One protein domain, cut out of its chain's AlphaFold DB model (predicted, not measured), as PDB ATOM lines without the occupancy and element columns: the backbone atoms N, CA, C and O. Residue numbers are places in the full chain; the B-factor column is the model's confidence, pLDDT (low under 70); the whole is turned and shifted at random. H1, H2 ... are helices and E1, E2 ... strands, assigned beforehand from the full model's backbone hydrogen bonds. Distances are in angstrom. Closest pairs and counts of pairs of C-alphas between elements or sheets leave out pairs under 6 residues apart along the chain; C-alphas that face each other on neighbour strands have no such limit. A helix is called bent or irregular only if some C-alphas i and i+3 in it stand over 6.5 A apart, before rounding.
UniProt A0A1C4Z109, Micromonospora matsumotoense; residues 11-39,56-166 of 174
ATOM      1  N   VAL A  11     113.494 138.469 185.153       78.88
ATOM      2  CA  VAL A  11     112.995 137.658 184.021       78.88
ATOM      3  C   VAL A  11     112.549 138.525 182.835       78.88
ATOM      4  O   VAL A  11     112.942 138.277 181.689       78.88
ATOM      5  N   LEU A  12     111.753 139.569 183.082       80.06
ATOM      6  CA  LEU A  12     111.233 140.439 182.020       80.06
ATOM      7  C   LEU A  12     112.334 141.260 181.340       80.06
ATOM      8  O   LEU A  12     112.266 141.535 180.140       80.06
ATOM      9  N   THR A  13     113.370 141.632 182.086       77.44
ATOM     10  CA  THR A  13     114.439 142.505 181.594       77.44
ATOM     11  C   THR A  13     115.633 141.728 181.050       77.44
ATOM     12  O   THR A  13     116.424 142.286 180.279       77.44
ATOM     13  N   THR A  14     115.732 140.424 181.335       75.31
ATOM     14  CA  THR A  14     116.732 139.504 180.771       75.31
ATOM     15  C   THR A  14     116.236 138.677 179.590       75.31
ATOM     16  O   THR A  14     117.061 138.262 178.780       75.31
ATOM     17  N   THR A  15     114.923 138.556 179.368       76.50
ATOM     18  CA  THR A  15     114.364 137.851 178.197       76.50
ATOM     19  C   THR A  15     114.862 138.441 176.866       76.50
ATOM     20  O   THR A  15     114.871 139.663 176.653       76.50
ATOM     21  N   ARG A  16     115.286 137.577 175.932       76.19
ATOM     22  CA  ARG A  16     115.839 137.959 174.621       76.19
ATOM     23  C   ARG A  16     115.103 137.285 173.479       76.19
ATOM     24  O   ARG A  16     114.662 136.149 173.595       76.19
ATOM     25  N   SER A  17     115.069 137.967 172.336       81.44
ATOM     26  CA  SER A  17     114.835 137.272 171.075       81.44
ATOM     27  C   SER A  17     116.103 136.525 170.676       81.44
ATOM     28  O   SER A  17     117.115 137.155 170.362       81.44
ATOM     29  N   VAL A  18     116.037 135.200 170.656       81.25
ATOM     30  CA  VAL A  18     117.143 134.332 170.254       81.25
ATOM     31  C   VAL A  18     116.860 133.786 168.861       81.25
ATOM     32  O   VAL A  18     115.810 133.208 168.606       81.25
ATOM     33  N   ARG A  19     117.801 134.022 167.944       78.56
ATOM     34  CA  ARG A  19     117.693 133.647 166.521       78.56
ATOM     35  C   ARG A  19     118.962 132.988 165.974       78.56
ATOM     36  O   ARG A  19     119.020 132.657 164.801       78.56
ATOM     37  N   LEU A  20     119.996 132.868 166.808       79.25
ATOM     38  CA  LEU A  20     121.312 132.318 166.479       79.25
ATOM     39  C   LEU A  20     121.761 131.403 167.617       79.25
ATOM     40  O   LEU A  20     121.254 131.534 168.731       79.25
ATOM     41  N   ARG A  21     122.755 130.547 167.341       82.56
ATOM     42  CA  ARG A  21     123.298 129.568 168.298       82.56
ATOM     43  C   ARG A  21     122.192 128.691 168.885       82.56
ATOM     44  O   ARG A  21     121.984 128.661 170.092       82.56
ATOM     45  N   LEU A  22     121.462 128.022 168.001       86.94
ATOM     46  CA  LEU A  22     120.434 127.054 168.359       86.94
ATOM     47  C   LEU A  22     120.983 125.643 168.158       86.94
ATOM     48  O   LEU A  22     121.742 125.402 167.219       86.94
ATOM     49  N   ASP A  23     120.604 124.742 169.050       88.88
ATOM     50  CA  ASP A  23     120.833 123.312 168.919       88.88
ATOM     51  C   ASP A  23     119.671 122.729 168.106       88.88
ATOM     52  O   ASP A  23     118.542 122.634 168.594       88.88
ATOM     53  N   TYR A  24     119.940 122.424 166.837       87.88
ATOM     54  CA  TYR A  24     118.945 121.873 165.916       87.88
ATOM     55  C   TYR A  24     118.817 120.349 166.018       87.88
ATOM     56  O   TYR A  24     117.834 119.796 165.526       87.88
ATOM     57  N   ASP A  25     119.771 119.684 166.672       90.25
ATOM     58  CA  ASP A  25     119.801 118.227 166.817       90.25
ATOM     59  C   ASP A  25     119.013 117.775 168.051       90.25
ATOM     60  O   ASP A  25     118.491 116.658 168.102       90.25
ATOM     61  N   ARG A  26     118.882 118.651 169.054       92.06
ATOM     62  CA  ARG A  26     118.112 118.383 170.268       92.06
ATOM     63  C   ARG A  26     116.646 118.828 170.131       92.06
ATOM     64  O   ARG A  26     116.358 120.025 170.217       92.06
ATOM     65  N   PRO A  27     115.676 117.898 170.027       93.12
ATOM     66  CA  PRO A  27     114.267 118.266 169.956       93.12
ATOM     67  C   PRO A  27     113.773 118.849 171.285       93.12
ATOM     68  O   PRO A  27     114.102 118.354 172.366       93.12
ATOM     69  N   VAL A  28     112.919 119.871 171.208       94.56
ATOM     70  CA  VAL A  28     112.185 120.385 172.372       94.56
ATOM     71  C   VAL A  28     111.014 119.442 172.671       94.56
ATOM     72  O   VAL A  28     110.175 119.236 171.789       94.56
ATOM     73  N   PRO A  29     110.911 118.862 173.881       95.19
ATOM     74  CA  PRO A  29     109.812 117.958 174.208       95.19
ATOM     75  C   PRO A  29     108.451 118.662 174.138       95.19
ATOM     76  O   PRO A  29     108.284 119.747 174.693       95.19
ATOM     77  N   ILE A  30     107.443 118.018 173.543       96.00
ATOM     78  CA  ILE A  30     106.080 118.578 173.465       96.00
ATOM     79  C   ILE A  30     105.491 118.833 174.859       96.00
ATOM     80  O   ILE A  30     104.832 119.848 175.061       96.00
ATOM     81  N   GLY A  31     105.791 117.979 175.844       95.62
ATOM     82  CA  GLY A  31     105.384 118.210 177.235       95.62
ATOM     83  C   GLY A  31     105.936 119.520 177.810       95.62
ATOM     84  O   GLY A  31     105.213 120.237 178.492       95.62
ATOM     85  N   LEU A  32     107.171 119.890 177.452       94.44
ATOM     86  CA  LEU A  32     107.778 121.154 177.871       94.44
ATOM     87  C   LEU A  32     107.082 122.359 177.224       94.44
ATOM     88  O   LEU A  32     106.862 123.367 177.890       94.44
ATOM     89  N   ILE A  33     106.699 122.250 175.946       95.56
ATOM     90  CA  ILE A  33     105.855 123.257 175.284       95.56
ATOM     91  C   ILE A  33     104.500 123.361 175.995       95.56
ATOM     92  O   ILE A  33     104.047 124.468 176.266       95.56
ATOM     93  N   GLY A  34     103.892 122.229 176.360       96.94
ATOM     94  CA  GLY A  34     102.651 122.181 177.133       96.94
ATOM     95  C   GLY A  34     102.749 122.918 178.472       96.94
ATOM     96  O   GLY A  34     101.883 123.733 178.771       96.94
ATOM     97  N   GLU A  35     103.825 122.715 179.238       95.12
ATOM     98  CA  GLU A  35     104.077 123.464 180.481       95.12
ATOM     99  C   GLU A  35     104.217 124.974 180.236       95.12
ATOM    100  O   GLU A  35     103.683 125.784 180.994       95.12
ATOM    101  N   CYS A  36     104.930 125.375 179.177       93.44
ATOM    102  CA  CYS A  36     105.062 126.785 178.809       93.44
ATOM    103  C   CYS A  36     103.703 127.400 178.452       93.44
ATOM    104  O   CYS A  36     103.395 128.503 178.902       93.44
ATOM    105  N   LEU A  37     102.875 126.682 177.689       95.00
ATOM    106  CA  LEU A  37     101.526 127.126 177.346       95.00
ATOM    107  C   LEU A  37     100.628 127.187 178.584       95.00
ATOM    108  O   LEU A  37      99.930 128.176 178.757       95.00
ATOM    109  N   GLN A  38     100.701 126.209 179.489       94.88
ATOM    110  CA  GLN A  38      99.939 126.202 180.743       94.88
ATOM    111  C   GLN A  38     100.231 127.429 181.621       94.88
ATOM    112  O   GLN A  38      99.336 127.933 182.298       94.88
ATOM    113  N   LEU A  39     101.469 127.928 181.602       91.75
ATOM    114  CA  LEU A  39     101.817 129.197 182.241       91.75
ATOM    115  C   LEU A  39     101.286 130.393 181.439       91.75
ATOM    116  O   LEU A  39     100.711 131.309 182.019       91.75
ATOM    117  N   VAL A  56     100.723 123.950 167.631       97.94
ATOM    118  CA  VAL A  56     102.096 123.470 167.849       97.94
ATOM    119  C   VAL A  56     102.514 122.577 166.683       97.94
ATOM    120  O   VAL A  56     102.063 121.440 166.567       97.94
ATOM    121  N   VAL A  57     103.411 123.075 165.831       97.69
ATOM    122  CA  VAL A  57     103.968 122.302 164.711       97.69
ATOM    123  C   VAL A  57     105.179 121.507 165.202       97.69
ATOM    124  O   VAL A  57     106.268 122.053 165.373       97.69
ATOM    125  N   GLY A  58     104.986 120.215 165.475       95.88
ATOM    126  CA  GLY A  58     106.055 119.290 165.879       95.88
ATOM    127  C   GLY A  58     106.663 118.496 164.719       95.88
ATOM    128  O   GLY A  58     107.846 118.159 164.776       95.88
ATOM    129  N   ASP A  59     105.864 118.248 163.678       96.69
ATOM    130  CA  ASP A  59     106.212 117.418 162.524       96.69
ATOM    131  C   ASP A  59     107.346 118.047 161.682       96.69
ATOM    132  O   ASP A  59     107.266 119.231 161.335       96.69
ATOM    133  N   PRO A  60     108.421 117.298 161.372       95.12
ATOM    134  CA  PRO A  60     109.573 117.834 160.649       95.12
ATOM    135  C   PRO A  60     109.266 118.189 159.188       95.12
ATOM    136  O   PRO A  60     109.865 119.130 158.669       95.12
ATOM    137  N   THR A  61     108.332 117.491 158.541       97.75
ATOM    138  CA  THR A  61     107.911 117.764 157.162       97.75
ATOM    139  C   THR A  61     107.136 119.076 157.105       97.75
ATOM    140  O   THR A  61     107.525 119.983 156.372       97.75
ATOM    141  N   LEU A  62     106.139 119.249 157.981       98.19
ATOM    142  CA  LEU A  62     105.385 120.504 158.078       98.19
ATOM    143  C   LEU A  62     106.283 121.687 158.455       98.19
ATOM    144  O   LEU A  62     106.112 122.786 157.930       98.19
ATOM    145  N   LYS A  63     107.273 121.481 159.337       97.25
ATOM    146  CA  LYS A  63     108.277 122.512 159.646       97.25
ATOM    147  C   LYS A  63     109.090 122.910 158.420       97.25
ATOM    148  O   LYS A  63     109.362 124.096 158.257       97.25
ATOM    149  N   ALA A  64     109.494 121.951 157.587       97.06
ATOM    150  CA  ALA A  64     110.258 122.229 156.377       97.06
ATOM    151  C   ALA A  64     109.426 123.024 155.358       97.06
ATOM    152  O   ALA A  64     109.901 124.037 154.848       97.06
ATOM    153  N   GLU A  65     108.168 122.638 155.132       98.31
ATOM    154  CA  GLU A  65     107.248 123.368 154.247       98.31
ATOM    155  C   GLU A  65     106.963 124.787 154.760       98.31
ATOM    156  O   GLU A  65     107.044 125.766 154.013       98.31
ATOM    157  N   LEU A  66     106.724 124.928 156.066       98.06
ATOM    158  CA  LEU A  66     106.551 126.227 156.707       98.06
ATOM    159  C   LEU A  66     107.821 127.087 156.603       98.06
ATOM    160  O   LEU A  66     107.728 128.297 156.394       98.06
ATOM    161  N   ALA A  67     109.008 126.480 156.709       96.25
ATOM    162  CA  ALA A  67     110.280 127.173 156.536       96.25
ATOM    163  C   ALA A  67     110.465 127.687 155.103       96.25
ATOM    164  O   ALA A  67     110.984 128.788 154.933       96.25
ATOM    165  N   THR A  68     110.002 126.954 154.083       98.00
ATOM    166  CA  THR A  68     109.988 127.437 152.693       98.00
ATOM    167  C   THR A  68     109.138 128.699 152.555       98.00
ATOM    168  O   THR A  68     109.625 129.702 152.035       98.00
ATOM    169  N   LEU A  69     107.907 128.687 153.079       97.81
ATOM    170  CA  LEU A  69     107.026 129.863 153.064       97.81
ATOM    171  C   LEU A  69     107.643 131.037 153.834       97.81
ATOM    172  O   LEU A  69     107.651 132.170 153.364       97.81
ATOM    173  N   TYR A  70     108.208 130.770 155.008       96.44
ATOM    174  CA  TYR A  70     108.851 131.801 155.815       96.44
ATOM    175  C   TYR A  70     110.081 132.402 155.123       96.44
ATOM    176  O   TYR A  70     110.313 133.608 155.207       96.44
ATOM    177  N   HIS A  71     110.877 131.576 154.439       94.69
ATOM    178  CA  HIS A  71     112.048 132.029 153.698       94.69
ATOM    179  C   HIS A  71     111.660 132.905 152.505       94.69
ATOM    180  O   HIS A  71     112.302 133.932 152.299       94.69
ATOM    181  N   ALA A  72     110.588 132.558 151.785       95.88
ATOM    182  CA  ALA A  72     110.041 133.402 150.723       95.88
ATOM    183  C   ALA A  72     109.649 134.789 151.265       95.88
ATOM    184  O   ALA A  72     110.171 135.798 150.791       95.88
ATOM    185  N   ALA A  73     108.879 134.844 152.360       95.12
ATOM    186  CA  ALA A  73     108.532 136.116 153.002       95.12
ATOM    187  C   ALA A  73     109.775 136.901 153.450       95.12
ATOM    188  O   ALA A  73     109.827 138.125 153.347       95.12
ATOM    189  N   TYR A  74     110.803 136.212 153.946       92.69
ATOM    190  CA  TYR A  74     112.060 136.859 154.311       92.69
ATOM    191  C   TYR A  74     112.748 137.504 153.112       92.69
ATOM    192  O   TYR A  74     113.149 138.663 153.194       92.69
ATOM    193  N   GLN A  75     112.871 136.784 152.000       92.44
ATOM    194  CA  GLN A  75     113.494 137.303 150.784       92.44
ATOM    195  C   GLN A  75     112.715 138.484 150.193       92.44
ATOM    196  O   GLN A  75     113.324 139.436 149.707       92.44
ATOM    197  N   GLU A  76     111.384 138.440 150.260       93.31
ATOM    198  CA  GLU A  76     110.506 139.473 149.712       93.31
ATOM    199  C   GLU A  76     110.476 140.755 150.556       93.31
ATOM    200  O   GLU A  76     110.484 141.845 149.988       93.31
ATOM    201  N   TYR A  77     110.458 140.645 151.892       89.69
ATOM    202  CA  TYR A  77     110.134 141.775 152.779       89.69
ATOM    203  C   TYR A  77     111.270 142.215 153.714       89.69
ATOM    204  O   TYR A  77     111.159 143.255 154.369       89.69
ATOM    205  N   VAL A  78     112.377 141.470 153.802       86.94
ATOM    206  CA  VAL A  78     113.516 141.823 154.666       86.94
ATOM    207  C   VAL A  78     114.682 142.343 153.825       86.94
ATOM    208  O   VAL A  78     115.540 141.598 153.365       86.94
ATOM    209  N   HIS A  79     114.737 143.667 153.654       80.19
ATOM    210  CA  HIS A  79     115.755 144.344 152.834       80.19
ATOM    211  C   HIS A  79     117.017 144.771 153.603       80.19
ATOM    212  O   HIS A  79     117.965 145.284 153.009       80.19
ATOM    213  N   GLN A  80     117.043 144.576 154.924       69.56
ATOM    214  CA  GLN A  80     118.218 144.813 155.765       69.56
ATOM    215  C   GLN A  80     118.502 143.590 156.640       69.56
ATOM    216  O   GLN A  80     117.555 142.946 157.098       69.56
ATOM    217  N   PRO A  81     119.781 143.267 156.916       63.53
ATOM    218  CA  PRO A  81     120.125 142.150 157.785       63.53
ATOM    219  C   PRO A  81     119.468 142.296 159.158       63.53
ATOM    220  O   PRO A  81     119.614 143.326 159.818       63.53
ATOM    221  N   LEU A  82     118.789 141.246 159.628       64.00
ATOM    222  CA  LEU A  82     118.335 141.204 161.013       64.00
ATOM    223  C   LEU A  82     119.561 141.182 161.932       64.00
ATOM    224  O   LEU A  82     120.339 140.228 161.936       64.00
ATOM    225  N   HIS A  83     119.746 142.235 162.725       58.53
ATOM    226  CA  HIS A  83     120.837 142.281 163.690       58.53
ATOM    227  C   HIS A  83     120.546 141.358 164.881       58.53
ATOM    228  O   HIS A  83     119.556 141.523 165.598       58.53
ATOM    229  N   SER A  84     121.459 140.423 165.137       50.47
ATOM    230  CA  SER A  84     121.550 139.708 166.408       50.47
ATOM    231  C   SER A  84     122.645 140.332 167.260       50.47
ATOM    232  O   SER A  84     123.772 140.522 166.812       50.47
ATOM    233  N   ALA A  85     122.316 140.658 168.502       43.69
ATOM    234  CA  ALA A  85     123.264 141.232 169.440       43.69
ATOM    235  C   ALA A  85     124.015 140.098 170.180       43.69
ATOM    236  O   ALA A  85     123.374 139.197 170.723       43.69
ATOM    237  N   ALA A  86     125.354 140.143 170.237       38.94
ATOM    238  CA  ALA A  86     126.201 139.219 171.013       38.94
ATOM    239  C   ALA A  86     126.782 139.892 172.277       38.94
ATOM    240  O   ALA A  86     127.131 141.075 172.215       38.94
ATOM    241  N   GLY A  87     126.863 139.157 173.402       42.97
ATOM    242  CA  GLY A  87     127.478 139.576 174.680       42.97
ATOM    243  C   GLY A  87     126.675 139.205 175.945       42.97
ATOM    244  O   GLY A  87     125.460 139.242 175.879       42.97
ATOM    245  N   ALA A  88     127.367 138.919 177.058       41.59
ATOM    246  CA  ALA A  88     126.925 138.620 178.442       41.59
ATOM    247  C   ALA A  88     125.840 137.545 178.675       41.59
ATOM    248  O   ALA A  88     124.859 137.445 177.938       41.59
ATOM    249  N   ASP A  89     126.014 136.779 179.757       46.25
ATOM    250  CA  ASP A  89     125.129 135.697 180.192       46.25
ATOM    251  C   ASP A  89     123.658 136.126 180.273       46.25
ATOM    252  O   ASP A  89     123.276 137.107 180.914       46.25
ATOM    253  N   SER A  90     122.820 135.366 179.581       53.91
ATOM    254  CA  SER A  90     121.374 135.476 179.560       53.91
ATOM    255  C   SER A  90     120.821 134.185 180.141       53.91
ATOM    256  O   SER A  90     120.868 133.128 179.505       53.91
ATOM    257  N   ASP A  91     120.238 134.312 181.322       59.88
ATOM    258  CA  ASP A  91     119.545 133.255 182.037       59.88
ATOM    259  C   ASP A  91     118.210 132.910 181.350       59.88
ATOM    260  O   ASP A  91     117.116 133.265 181.792       59.88
ATOM    261  N   LEU A  92     118.298 132.235 180.200       69.25
ATOM    262  CA  LEU A  92     117.125 131.792 179.457       69.25
ATOM    263  C   LEU A  92     116.348 130.774 180.285       69.25
ATOM    264  O   LEU A  92     116.849 129.705 180.647       69.25
ATOM    265  N   VAL A  93     115.077 131.082 180.522       69.94
ATOM    266  CA  VAL A  93     114.157 130.195 181.223       69.94
ATOM    267  C   VAL A  93     114.099 128.851 180.485       69.94
ATOM    268  O   VAL A  93     113.746 128.784 179.308       69.94
ATOM    269  N   ARG A  94     114.477 127.769 181.179       75.69
ATOM    270  CA  ARG A  94     114.543 126.384 180.658       75.69
ATOM    271  C   ARG A  94     115.566 126.158 179.523       75.69
ATOM    272  O   ARG A  94     115.519 125.110 178.881       75.69
ATOM    273  N   GLY A  95     116.491 127.095 179.281       82.00
ATOM    274  CA  GLY A  95     117.501 127.003 178.212       82.00
ATOM    275  C   GLY A  95     116.926 127.096 176.791       82.00
ATOM    276  O   GLY A  95     117.575 126.668 175.835       82.00
ATOM    277  N   LEU A  96     115.694 127.598 176.655       86.50
ATOM    278  CA  LEU A  96     115.008 127.742 175.375       86.50
ATOM    279  C   LEU A  96     115.222 129.143 174.796       86.50
ATOM    280  O   LEU A  96     115.030 130.154 175.471       86.50
ATOM    281  N   GLY A  97     115.571 129.191 173.515       88.12
ATOM    282  CA  GLY A  97     115.589 130.395 172.702       88.12
ATOM    283  C   GLY A  97     114.304 130.516 171.890       88.12
ATOM    284  O   GLY A  97     113.833 129.536 171.310       88.12
ATOM    285  N   THR A  98     113.741 131.722 171.827       89.31
ATOM    286  CA  THR A  98     112.578 132.015 170.981       89.31
ATOM    287  C   THR A  98     112.586 133.455 170.481       89.31
ATOM    288  O   THR A  98     113.342 134.305 170.953       89.31
ATOM    289  N   VAL A  99     111.724 133.740 169.513       89.31
ATOM    290  CA  VAL A  99     111.434 135.074 169.007       89.31
ATOM    291  C   VAL A  99     109.969 135.136 168.581       89.31
ATOM    292  O   VAL A  99     109.470 134.209 167.962       89.31
ATOM    293  N   ILE A 100     109.302 136.256 168.846       92.25
ATOM    294  CA  ILE A 100     108.013 136.578 168.223       92.25
ATOM    295  C   ILE A 100     108.278 137.079 166.802       92.25
ATOM    296  O   ILE A 100     109.021 138.048 166.617       92.25
ATOM    297  N   THR A 101     107.681 136.436 165.801       92.94
ATOM    298  CA  THR A 101     107.747 136.879 164.403       92.94
ATOM    299  C   THR A 101     106.366 136.933 163.761       92.94
ATOM    300  O   THR A 101     105.498 136.095 164.003       92.94
ATOM    301  N   THR A 102     106.165 137.934 162.916       96.12
ATOM    302  CA  THR A 102     104.954 138.135 162.111       96.12
ATOM    303  C   THR A 102     105.224 137.951 160.620       96.12
ATOM    304  O   THR A 102     104.315 138.078 159.815       96.12
ATOM    305  N   LEU A 103     106.451 137.599 160.228       95.19
ATOM    306  CA  LEU A 103     106.855 137.544 158.822       95.19
ATOM    307  C   LEU A 103     106.064 136.502 158.008       95.19
ATOM    308  O   LEU A 103     105.739 136.739 156.852       95.19
ATOM    309  N   HIS A 104     105.672 135.386 158.634       96.31
ATOM    310  CA  HIS A 104     104.798 134.380 158.013       96.31
ATOM    311  C   HIS A 104     103.441 134.947 157.552       96.31
ATOM    312  O   HIS A 104     102.843 134.392 156.634       96.31
ATOM    313  N   LEU A 105     102.974 136.061 158.137       97.38
ATOM    314  CA  LEU A 105     101.692 136.671 157.779       97.38
ATOM    315  C   LEU A 105     101.667 137.183 156.333       97.38
ATOM    316  O   LEU A 105     100.594 137.238 155.737       97.38
ATOM    317  N   HIS A 106     102.826 137.476 155.727       97.38
ATOM    318  CA  HIS A 106     102.912 137.811 154.299       97.38
ATOM    319  C   HIS A 106     102.457 136.662 153.383       97.38
ATOM    320  O   HIS A 106     102.054 136.905 152.247       97.38
ATOM    321  N   HIS A 107     102.446 135.427 153.891       97.50
ATOM    322  CA  HIS A 107     101.889 134.255 153.218       97.50
ATOM    323  C   HIS A 107     100.856 133.529 154.096       97.50
ATOM    324  O   HIS A 107     100.757 132.303 154.048       97.50
ATOM    325  N   ALA A 108     100.067 134.270 154.888       97.50
ATOM    326  CA  ALA A 108      99.098 133.699 155.828       97.50
ATOM    327  C   ALA A 108      98.139 132.692 155.170       97.50
ATOM    328  O   ALA A 108      97.893 131.637 155.741       97.50
ATOM    329  N   ALA A 109      97.645 132.963 153.957       97.88
ATOM    330  CA  ALA A 109      96.748 132.045 153.246       97.88
ATOM    331  C   ALA A 109      97.413 130.689 152.940       97.88
ATOM    332  O   ALA A 109      96.820 129.639 153.172       97.88
ATOM    333  N   SER A 110      98.669 130.699 152.486       98.19
ATOM    334  CA  SER A 110      99.431 129.470 152.232       98.19
ATOM    335  C   SER A 110      99.730 128.715 153.525       98.19
ATOM    336  O   SER A 110      99.629 127.494 153.561       98.19
ATOM    337  N   VAL A 111     100.053 129.436 154.606       98.38
ATOM    338  CA  VAL A 111     100.247 128.842 155.938       98.38
ATOM    339  C   VAL A 111      98.942 128.237 156.465       98.38
ATOM    340  O   VAL A 111      98.964 127.144 157.026       98.38
ATOM    341  N   ALA A 112      97.806 128.905 156.251       98.38
ATOM    342  CA  ALA A 112      96.497 128.406 156.649       98.38
ATOM    343  C   ALA A 112      96.146 127.114 155.913       98.38
ATOM    344  O   ALA A 112      95.791 126.131 156.556       98.38
ATOM    345  N   ALA A 113      96.332 127.093 154.591       98.38
ATOM    346  CA  ALA A 113      96.116 125.903 153.777       98.38
ATOM    347  C   ALA A 113      97.027 124.738 154.203       98.38
ATOM    348  O   ALA A 113      96.555 123.611 154.322       98.38
ATOM    349  N   LEU A 114      98.308 125.014 154.482       98.50
ATOM    350  CA  LEU A 114      99.277 124.010 154.934       98.50
ATOM    351  C   LEU A 114      98.885 123.384 156.280       98.50
ATOM    352  O   LEU A 114      99.012 122.177 156.466       98.50
ATOM    353  N   LEU A 115      98.440 124.206 157.232       98.38
ATOM    354  CA  LEU A 115      98.203 123.784 158.616       98.38
ATOM    355  C   LEU A 115      96.727 123.493 158.929       98.38
ATOM    356  O   LEU A 115      96.408 123.132 160.062       98.38
ATOM    357  N   GLY A 116      95.829 123.647 157.951       98.12
ATOM    358  CA  GLY A 116      94.388 123.472 158.130       98.12
ATOM    359  C   GLY A 116      93.754 124.523 159.046       98.12
ATOM    360  O   GLY A 116      92.832 124.205 159.797       98.12
ATOM    361  N   ILE A 117      94.263 125.757 159.030       98.06
ATOM    362  CA  ILE A 117      93.684 126.870 159.796       98.06
ATOM    363  C   ILE A 117      92.387 127.304 159.093       98.06
ATOM    364  O   ILE A 117      92.427 127.534 157.883       98.06
ATOM    365  N   PRO A 118      91.250 127.409 159.807       97.06
ATOM    366  CA  PRO A 118      89.980 127.785 159.198       97.06
ATOM    367  C   PRO A 118      89.957 129.268 158.796       97.06
ATOM    368  O   PRO A 118      90.667 130.090 159.374       97.06
ATOM    369  N   ASP A 119      89.109 129.612 157.824       95.12
ATOM    370  CA  ASP A 119      89.033 130.958 157.233       95.12
ATOM    371  C   ASP A 119      88.569 132.051 158.213       95.12
ATOM    372  O   ASP A 119      88.803 133.237 157.983       95.12
ATOM    373  N   ASP A 120      87.897 131.668 159.300       94.94
ATOM    374  CA  ASP A 120      87.444 132.572 160.359       94.94
ATOM    375  C   ASP A 120      88.504 132.809 161.448       94.94
ATOM    376  O   ASP A 120      88.323 133.675 162.308       94.94
ATOM    377  N   ALA A 121      89.634 132.095 161.399       96.44
ATOM    378  CA  ALA A 121      90.753 132.305 162.303       96.44
ATOM    379  C   ALA A 121      91.752 133.322 161.736       96.44
ATOM    380  O   ALA A 121      92.213 133.238 160.597       96.44
ATOM    381  N   VAL A 122      92.172 134.260 162.585       96.56
ATOM    382  CA  VAL A 122      93.223 135.228 162.258       96.56
ATOM    383  C   VAL A 122      94.553 134.748 162.825       96.56
ATOM    384  O   VAL A 122      94.696 134.525 164.027       96.56
ATOM    385  N   GLN A 123      95.558 134.621 161.960       97.69
ATOM    386  CA  GLN A 123      96.933 134.371 162.387       97.69
ATOM    387  C   GLN A 123      97.526 135.644 163.000       97.69
ATOM    388  O   GLN A 123      97.450 136.719 162.407       97.69
ATOM    389  N   ILE A 124      98.134 135.521 164.182       96.69
ATOM    390  CA  ILE A 124      98.666 136.667 164.938       96.69
ATOM    391  C   ILE A 124     100.194 136.667 164.921       96.69
ATOM    392  O   ILE A 124     100.831 137.651 164.550       96.69
ATOM    393  N   THR A 125     100.811 135.570 165.355       96.56
ATOM    394  CA  THR A 125     102.266 135.460 165.442       96.56
ATOM    395  C   THR A 125     102.715 134.006 165.376       96.56
ATOM    396  O   THR A 125     101.941 133.090 165.642       96.56
ATOM    397  N   MET A 126     103.990 133.810 165.059       97.31
ATOM    398  CA  MET A 126     104.678 132.535 165.149       97.31
ATOM    399  C   MET A 126     105.855 132.658 166.121       97.31
ATOM    400  O   MET A 126     106.577 133.658 166.107       97.31
ATOM    401  N   LEU A 127     106.067 131.621 166.938       95.62
ATOM    402  CA  LEU A 127     107.205 131.506 167.848       95.62
ATOM    403  C   LEU A 127     108.019 130.245 167.522       95.62
ATOM    404  O   LEU A 127     107.649 129.156 167.964       95.62
ATOM    405  N   PRO A 128     109.131 130.337 166.770       94.12
ATOM    406  CA  PRO A 128     110.107 129.253 166.730       94.12
ATOM    407  C   PRO A 128     110.722 129.052 168.122       94.12
ATOM    408  O   PRO A 128     111.033 130.021 168.818       94.12
ATOM    409  N   VAL A 129     110.906 127.794 168.523       93.50
ATOM    410  CA  VAL A 129     111.469 127.417 169.827       93.50
ATOM    411  C   VAL A 129     112.517 126.329 169.625       93.50
ATOM    412  O   VAL A 129     112.246 125.322 168.972       93.50
ATOM    413  N   ALA A 130     113.702 126.525 170.197       92.31
ATOM    414  CA  ALA A 130     114.787 125.544 170.201       92.31
ATOM    415  C   ALA A 130     115.656 125.707 171.457       92.31
ATOM    416  O   ALA A 130     115.623 126.756 172.106       92.31
ATOM    417  N   TYR A 131     116.448 124.690 171.796       90.56
ATOM    418  CA  TYR A 131     117.491 124.844 172.812       90.56
ATOM    419  C   TYR A 131     118.609 125.746 172.293       90.56
ATOM    420  O   TYR A 131     118.913 125.749 171.098       90.56
ATOM    421  N   THR A 132     119.231 126.516 173.180       87.19
ATOM    422  CA  THR A 132     120.374 127.355 172.815       87.19
ATOM    423  C   THR A 132     121.709 126.656 173.034       87.19
ATOM    424  O   THR A 132     121.884 125.874 173.966       87.19
ATOM    425  N   VAL A 133     122.685 127.003 172.199       84.50
ATOM    426  CA  VAL A 133     124.097 126.665 172.377       84.50
ATOM    427  C   VAL A 133     124.777 127.824 173.113       84.50
ATOM    428  O   VAL A 133     125.002 128.911 172.561       84.50
ATOM    429  N   GLY A 134     125.084 127.582 174.387       74.94
ATOM    430  CA  GLY A 134     125.579 128.597 175.318       74.94
ATOM    431  C   GLY A 134     124.490 129.561 175.803       74.94
ATOM    432  O   GLY A 134     123.332 129.494 175.378       74.94
ATOM    433  N   THR A 135     124.883 130.464 176.701       67.50
ATOM    434  CA  THR A 135     123.984 131.382 177.428       67.50
ATOM    435  C   THR A 135     124.274 132.860 177.173       67.50
ATOM    436  O   THR A 135     123.431 133.690 177.477       67.50
ATOM    437  N   ASP A 136     125.393 133.218 176.540       66.44
ATOM    438  CA  ASP A 136     125.818 134.618 176.376       66.44
ATOM    439  C   ASP A 136     125.026 135.422 175.316       66.44
ATOM    440  O   ASP A 136     125.512 135.630 174.201       66.44
ATOM    441  N   PHE A 137     123.799 135.879 175.590       67.88
ATOM    442  CA  PHE A 137     122.985 136.679 174.654       67.88
ATOM    443  C   PHE A 137     122.851 138.151 175.069       67.88
ATOM    444  O   PHE A 137     122.387 138.467 176.165       67.88
ATOM    445  N   LYS A 138     123.118 139.086 174.139       64.19
ATOM    446  CA  LYS A 138     123.144 140.517 174.484       64.19
ATOM    447  C   LYS A 138     121.768 141.083 174.737       64.19
ATOM    448  O   LYS A 138     120.836 140.919 173.949       64.19
ATOM    449  N   VAL A 139     121.708 141.870 175.808       64.88
ATOM    450  CA  VAL A 139     120.639 142.826 176.073       64.88
ATOM    451  C   VAL A 139     120.485 143.730 174.862       64.88
ATOM    452  O   VAL A 139     121.306 144.608 174.598       64.88
ATOM    453  N   ALA A 140     119.440 143.478 174.076       65.81
ATOM    454  CA  ALA A 140     119.108 144.356 172.971       65.81
ATOM    455  C   ALA A 140     118.720 145.721 173.552       65.81
ATOM    456  O   ALA A 140     117.777 145.811 174.343       65.81
ATOM    457  N   ALA A 141     119.457 146.762 173.160       70.88
ATOM    458  CA  ALA A 141     119.139 148.133 173.524       70.88
ATOM    459  C   ALA A 141     117.697 148.420 173.093       70.88
ATOM    460  O   ALA A 141     117.336 148.235 171.928       70.88
ATOM    461  N   ARG A 142     116.852 148.789 174.055       81.50
ATOM    462  CA  ARG A 142     115.493 149.232 173.767       81.50
ATOM    463  C   ARG A 142     115.531 150.719 173.443       81.50
ATOM    464  O   ARG A 142     116.365 151.453 173.968       81.50
ATOM    465  N   ARG A 143     114.644 151.137 172.540       86.31
ATOM    466  CA  ARG A 143     114.345 152.560 172.380       86.31
ATOM    467  C   ARG A 143     113.722 153.067 173.688       86.31
ATOM    468  O   ARG A 143     113.030 152.269 174.325       86.31
ATOM    469  N   PRO A 144     113.944 154.338 174.056       90.31
ATOM    470  CA  PRO A 144     113.244 154.941 175.180       90.31
ATOM    471  C   PRO A 144     111.723 154.828 175.029       90.31
ATOM    472  O   PRO A 144     111.224 154.747 173.900       90.31
ATOM    473  N   VAL A 145     110.985 154.795 176.142       92.31
ATOM    474  CA  VAL A 145     109.528 154.562 176.121       92.31
ATOM    475  C   VAL A 145     108.791 155.621 175.293       92.31
ATOM    476  O   VAL A 145     107.880 155.273 174.537       92.31
ATOM    477  N   ASP A 146     109.201 156.887 175.379       93.50
ATOM    478  CA  ASP A 146     108.614 158.013 174.636       93.50
ATOM    479  C   ASP A 146     108.772 157.893 173.106       93.50
ATOM    480  O   ASP A 146     107.929 158.370 172.348       93.50
ATOM    481  N   ALA A 147     109.796 157.183 172.632       92.75
ATOM    482  CA  ALA A 147     110.052 156.952 171.214       92.75
ATOM    483  C   ALA A 147     109.158 155.858 170.599       92.75
ATOM    484  O   ALA A 147     109.168 155.668 169.379       92.75
ATOM    485  N   VAL A 148     108.430 155.101 171.425       93.38
ATOM    486  CA  VAL A 148     107.554 153.994 170.995       93.38
ATOM    487  C   VAL A 148     106.144 154.066 171.582       93.38
ATOM    488  O   VAL A 148     105.346 153.167 171.325       93.38
ATOM    489  N   SER A 149     105.823 155.116 172.341       95.81
ATOM    490  CA  SER A 149     104.547 155.258 173.050       95.81
ATOM    491  C   SER A 149     103.948 156.639 172.827       95.81
ATOM    492  O   SER A 149     104.658 157.645 172.859       95.81
ATOM    493  N   TYR A 150     102.625 156.692 172.665       96.75
ATOM    494  CA  TYR A 150     101.884 157.936 172.486       96.75
ATOM    495  C   TYR A 150     100.806 158.114 173.562       96.75
ATOM    496  O   TYR A 150     100.180 157.137 173.969       96.75
ATOM    497  N   LEU A 151     100.585 159.355 174.003       97.00
ATOM    498  CA  LEU A 151      99.514 159.750 174.916       97.00
ATOM    499  C   LEU A 151      98.336 160.325 174.121       97.00
ATOM    500  O   LEU A 151      98.513 161.294 173.387       97.00
ATOM    501  N   ASP A 152      97.146 159.748 174.307       97.00
ATOM    502  CA  ASP A 152      95.841 160.109 173.718       97.00
ATOM    503  C   ASP A 152      95.733 160.055 172.186       97.00
ATOM    504  O   ASP A 152      94.751 159.545 171.643       97.00
ATOM    505  N   ARG A 153      96.718 160.592 171.462       97.00
ATOM    506  CA  ARG A 153      96.734 160.700 170.004       97.00
ATOM    507  C   ARG A 153      98.028 160.147 169.439       97.00
ATOM    508  O   ARG A 153      99.114 160.421 169.942       97.00
ATOM    509  N   TRP A 154      97.902 159.419 168.332       95.62
ATOM    510  CA  TRP A 154      99.052 158.942 167.576       95.62
ATOM    511  C   TRP A 154      99.995 160.101 167.236       95.62
ATOM    512  O   TRP A 154      99.563 161.113 166.681       95.62
ATOM    513  N   GLY A 155     101.276 159.948 167.569       94.44
ATOM    514  CA  GLY A 155     102.300 160.972 167.361       94.44
ATOM    515  C   GLY A 155     102.531 161.924 168.539       94.44
ATOM    516  O   GLY A 155     103.550 162.606 168.532       94.44
ATOM    517  N   THR A 156     101.662 161.968 169.555       96.50
ATOM    518  CA  THR A 156     101.890 162.751 170.783       96.50
ATOM    519  C   THR A 156     102.686 161.905 171.780       96.50
ATOM    520  O   THR A 156     102.107 160.967 172.314       96.50
ATOM    521  N   PRO A 157     103.984 162.160 172.041       95.31
ATOM    522  CA  PRO A 157     104.800 161.262 172.861       95.31
ATOM    523  C   PRO A 157     104.280 161.134 174.294       95.31
ATOM    524  O   PRO A 157     103.810 162.113 174.878       95.31
ATOM    525  N   LEU A 158     104.399 159.939 174.877       95.56
ATOM    526  CA  LEU A 158     104.142 159.744 176.303       95.56
ATOM    527  C   LEU A 158     105.152 160.582 177.118       95.56
ATOM    528  O   LEU A 158     106.355 160.399 176.920       95.56
ATOM    529  N   PRO A 159     104.721 161.465 178.042       93.62
ATOM    530  CA  PRO A 159     105.622 162.312 178.824       93.62
ATOM    531  C   PRO A 159     106.278 161.520 179.967       93.62
ATOM    532  O   PRO A 159     106.065 161.795 181.146       93.62
ATOM    533  N   TYR A 160     107.065 160.504 179.616       91.56
ATOM    534  CA  TYR A 160     107.760 159.622 180.545       91.56
ATOM    535  C   TYR A 160     109.258 159.618 180.262       91.56
ATOM    536  O   TYR A 160     109.688 159.512 179.116       91.56
ATOM    537  N   ARG A 161     110.057 159.697 181.329       89.19
ATOM    538  CA  ARG A 161     111.510 159.562 181.258       89.19
ATOM    539  C   ARG A 161     111.927 158.239 181.875       89.19
ATOM    540  O   ARG A 161     111.683 158.006 183.059       89.19
ATOM    541  N   ASP A 162     112.601 157.422 181.078       88.81
ATOM    542  CA  ASP A 162     113.089 156.113 181.495       88.81
ATOM    543  C   ASP A 162     113.959 156.191 182.756       88.81
ATOM    544  O   ASP A 162     114.858 157.032 182.884       88.81
ATOM    545  N   LYS A 163     113.698 155.266 183.680       86.94
ATOM    546  CA  LYS A 163     114.533 154.995 184.851       86.94
ATOM    547  C   LYS A 163     115.417 153.773 184.577       86.94
ATOM    548  O   LYS A 163     115.056 152.933 183.752       86.94
ATOM    549  N   PRO A 164     116.551 153.628 185.282       84.25
ATOM    550  CA  PRO A 164     117.259 152.354 185.345       84.25
ATOM    551  C   PRO A 164     116.308 151.211 185.730       84.25
ATOM    552  O   PRO A 164     115.432 151.390 186.577       84.25
ATOM    553  N   VAL A 165     116.471 150.050 185.091       79.00
ATOM    554  CA  VAL A 165     115.585 148.884 185.249       79.00
ATOM    555  C   VAL A 165     115.487 148.411 186.704       79.00
ATOM    556  O   VAL A 165     114.408 148.064 187.172       79.00
ATOM    557  N   ASP A 166     116.600 148.449 187.431       77.56
ATOM    558  CA  ASP A 166     116.711 148.111 188.853       77.56
ATOM    559  C   ASP A 166     115.958 149.086 189.776       77.56
ATOM    560  O   ASP A 166     115.809 148.828 190.966       77.56
TER     561      ASP A 166
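Overview. This is residues 11 to 39 and 56 to 166 of the 174 residues of a protein of Micromonospora matsumotoense (UniProt A0A1C4Z109). This is a loose model in which two helices, H3 and H4, sit side by side and run opposite ways, while a tight link from E2 and a long link to E3 join H4 to a small ribbon of these two short strands. H2 lies off to one side with no helix touching it, and residues 133 to 166, with no named element, swing away from the ribbon as a long loop that folds back. The printed part has 140 residues, with four named helices and three named strands in the order H1 H2 H3 E1 E2 H4 E3; the one sheet has the order E2 - E3, antiparallel. The class is mostly helix, though under half of the residues are in named elements. The radius of gyration of the C-alphas is 17.8 A, and they span 48 by 38 by 34 A.

Arrangement. H1, residues 11 to 14, and H2, residues 30 to 39, are apart from each other. Between them, residues 22 to 23 pair antiparallel with residues 131 to 132 of E3, a strand of residues 129 to 132. H3, residues 60 to 77, touches H4, residues 103 to 115; their closest C-alphas are those of Tyr 70 and His 104, 5.3 A apart. They run opposite ways at a shallow tilt of 32 degrees, only just short of steep. E1, residues 86 to 89, pairs with no named strand and is apart from H3. E2, residues 96 to 98, is the antiparallel neighbour of E3, with 128 degrees between their directions; N 97 and O 130, 2.8 A, and N 130 and O 97, 3.2 A, are within hydrogen-bond range. In H2 and H3 every O i to N i+4 pair is within hydrogen-bond range; in H4 6 of 9 are, and H1 is too short for such a pair.

Along the chain. H1 begins at C-alpha 11 (112.995, 137.658, 184.021) and is 5.3 A long from first to last C-alpha. H2 measures 14.4 A and H3 25.2 A, the latter from C-alpha 60 (109.573, 117.834, 160.649). E1 is 9.9 A long and E2 6.6 A. H4, 16.3 A long, is irregular: C-alphas 106 and 109 are 8.5 A apart. E3, 9.4 A long, ends at C-alpha 132 (120.374, 127.355, 172.815).

Size, cuts and confidence. The two C-alphas farthest apart, those of Thr 61 and Pro 159, are 49.6 A apart. Residues 40 to 55 are not printed, and C-alphas 39 and 56 are 15.5 A apart across the cut. The links from H1 to H2 and from H4 to E3 are long. The mean pLDDT of the printed part is 87.0, and residues 80 to 93 and 135 to 140 are under 70.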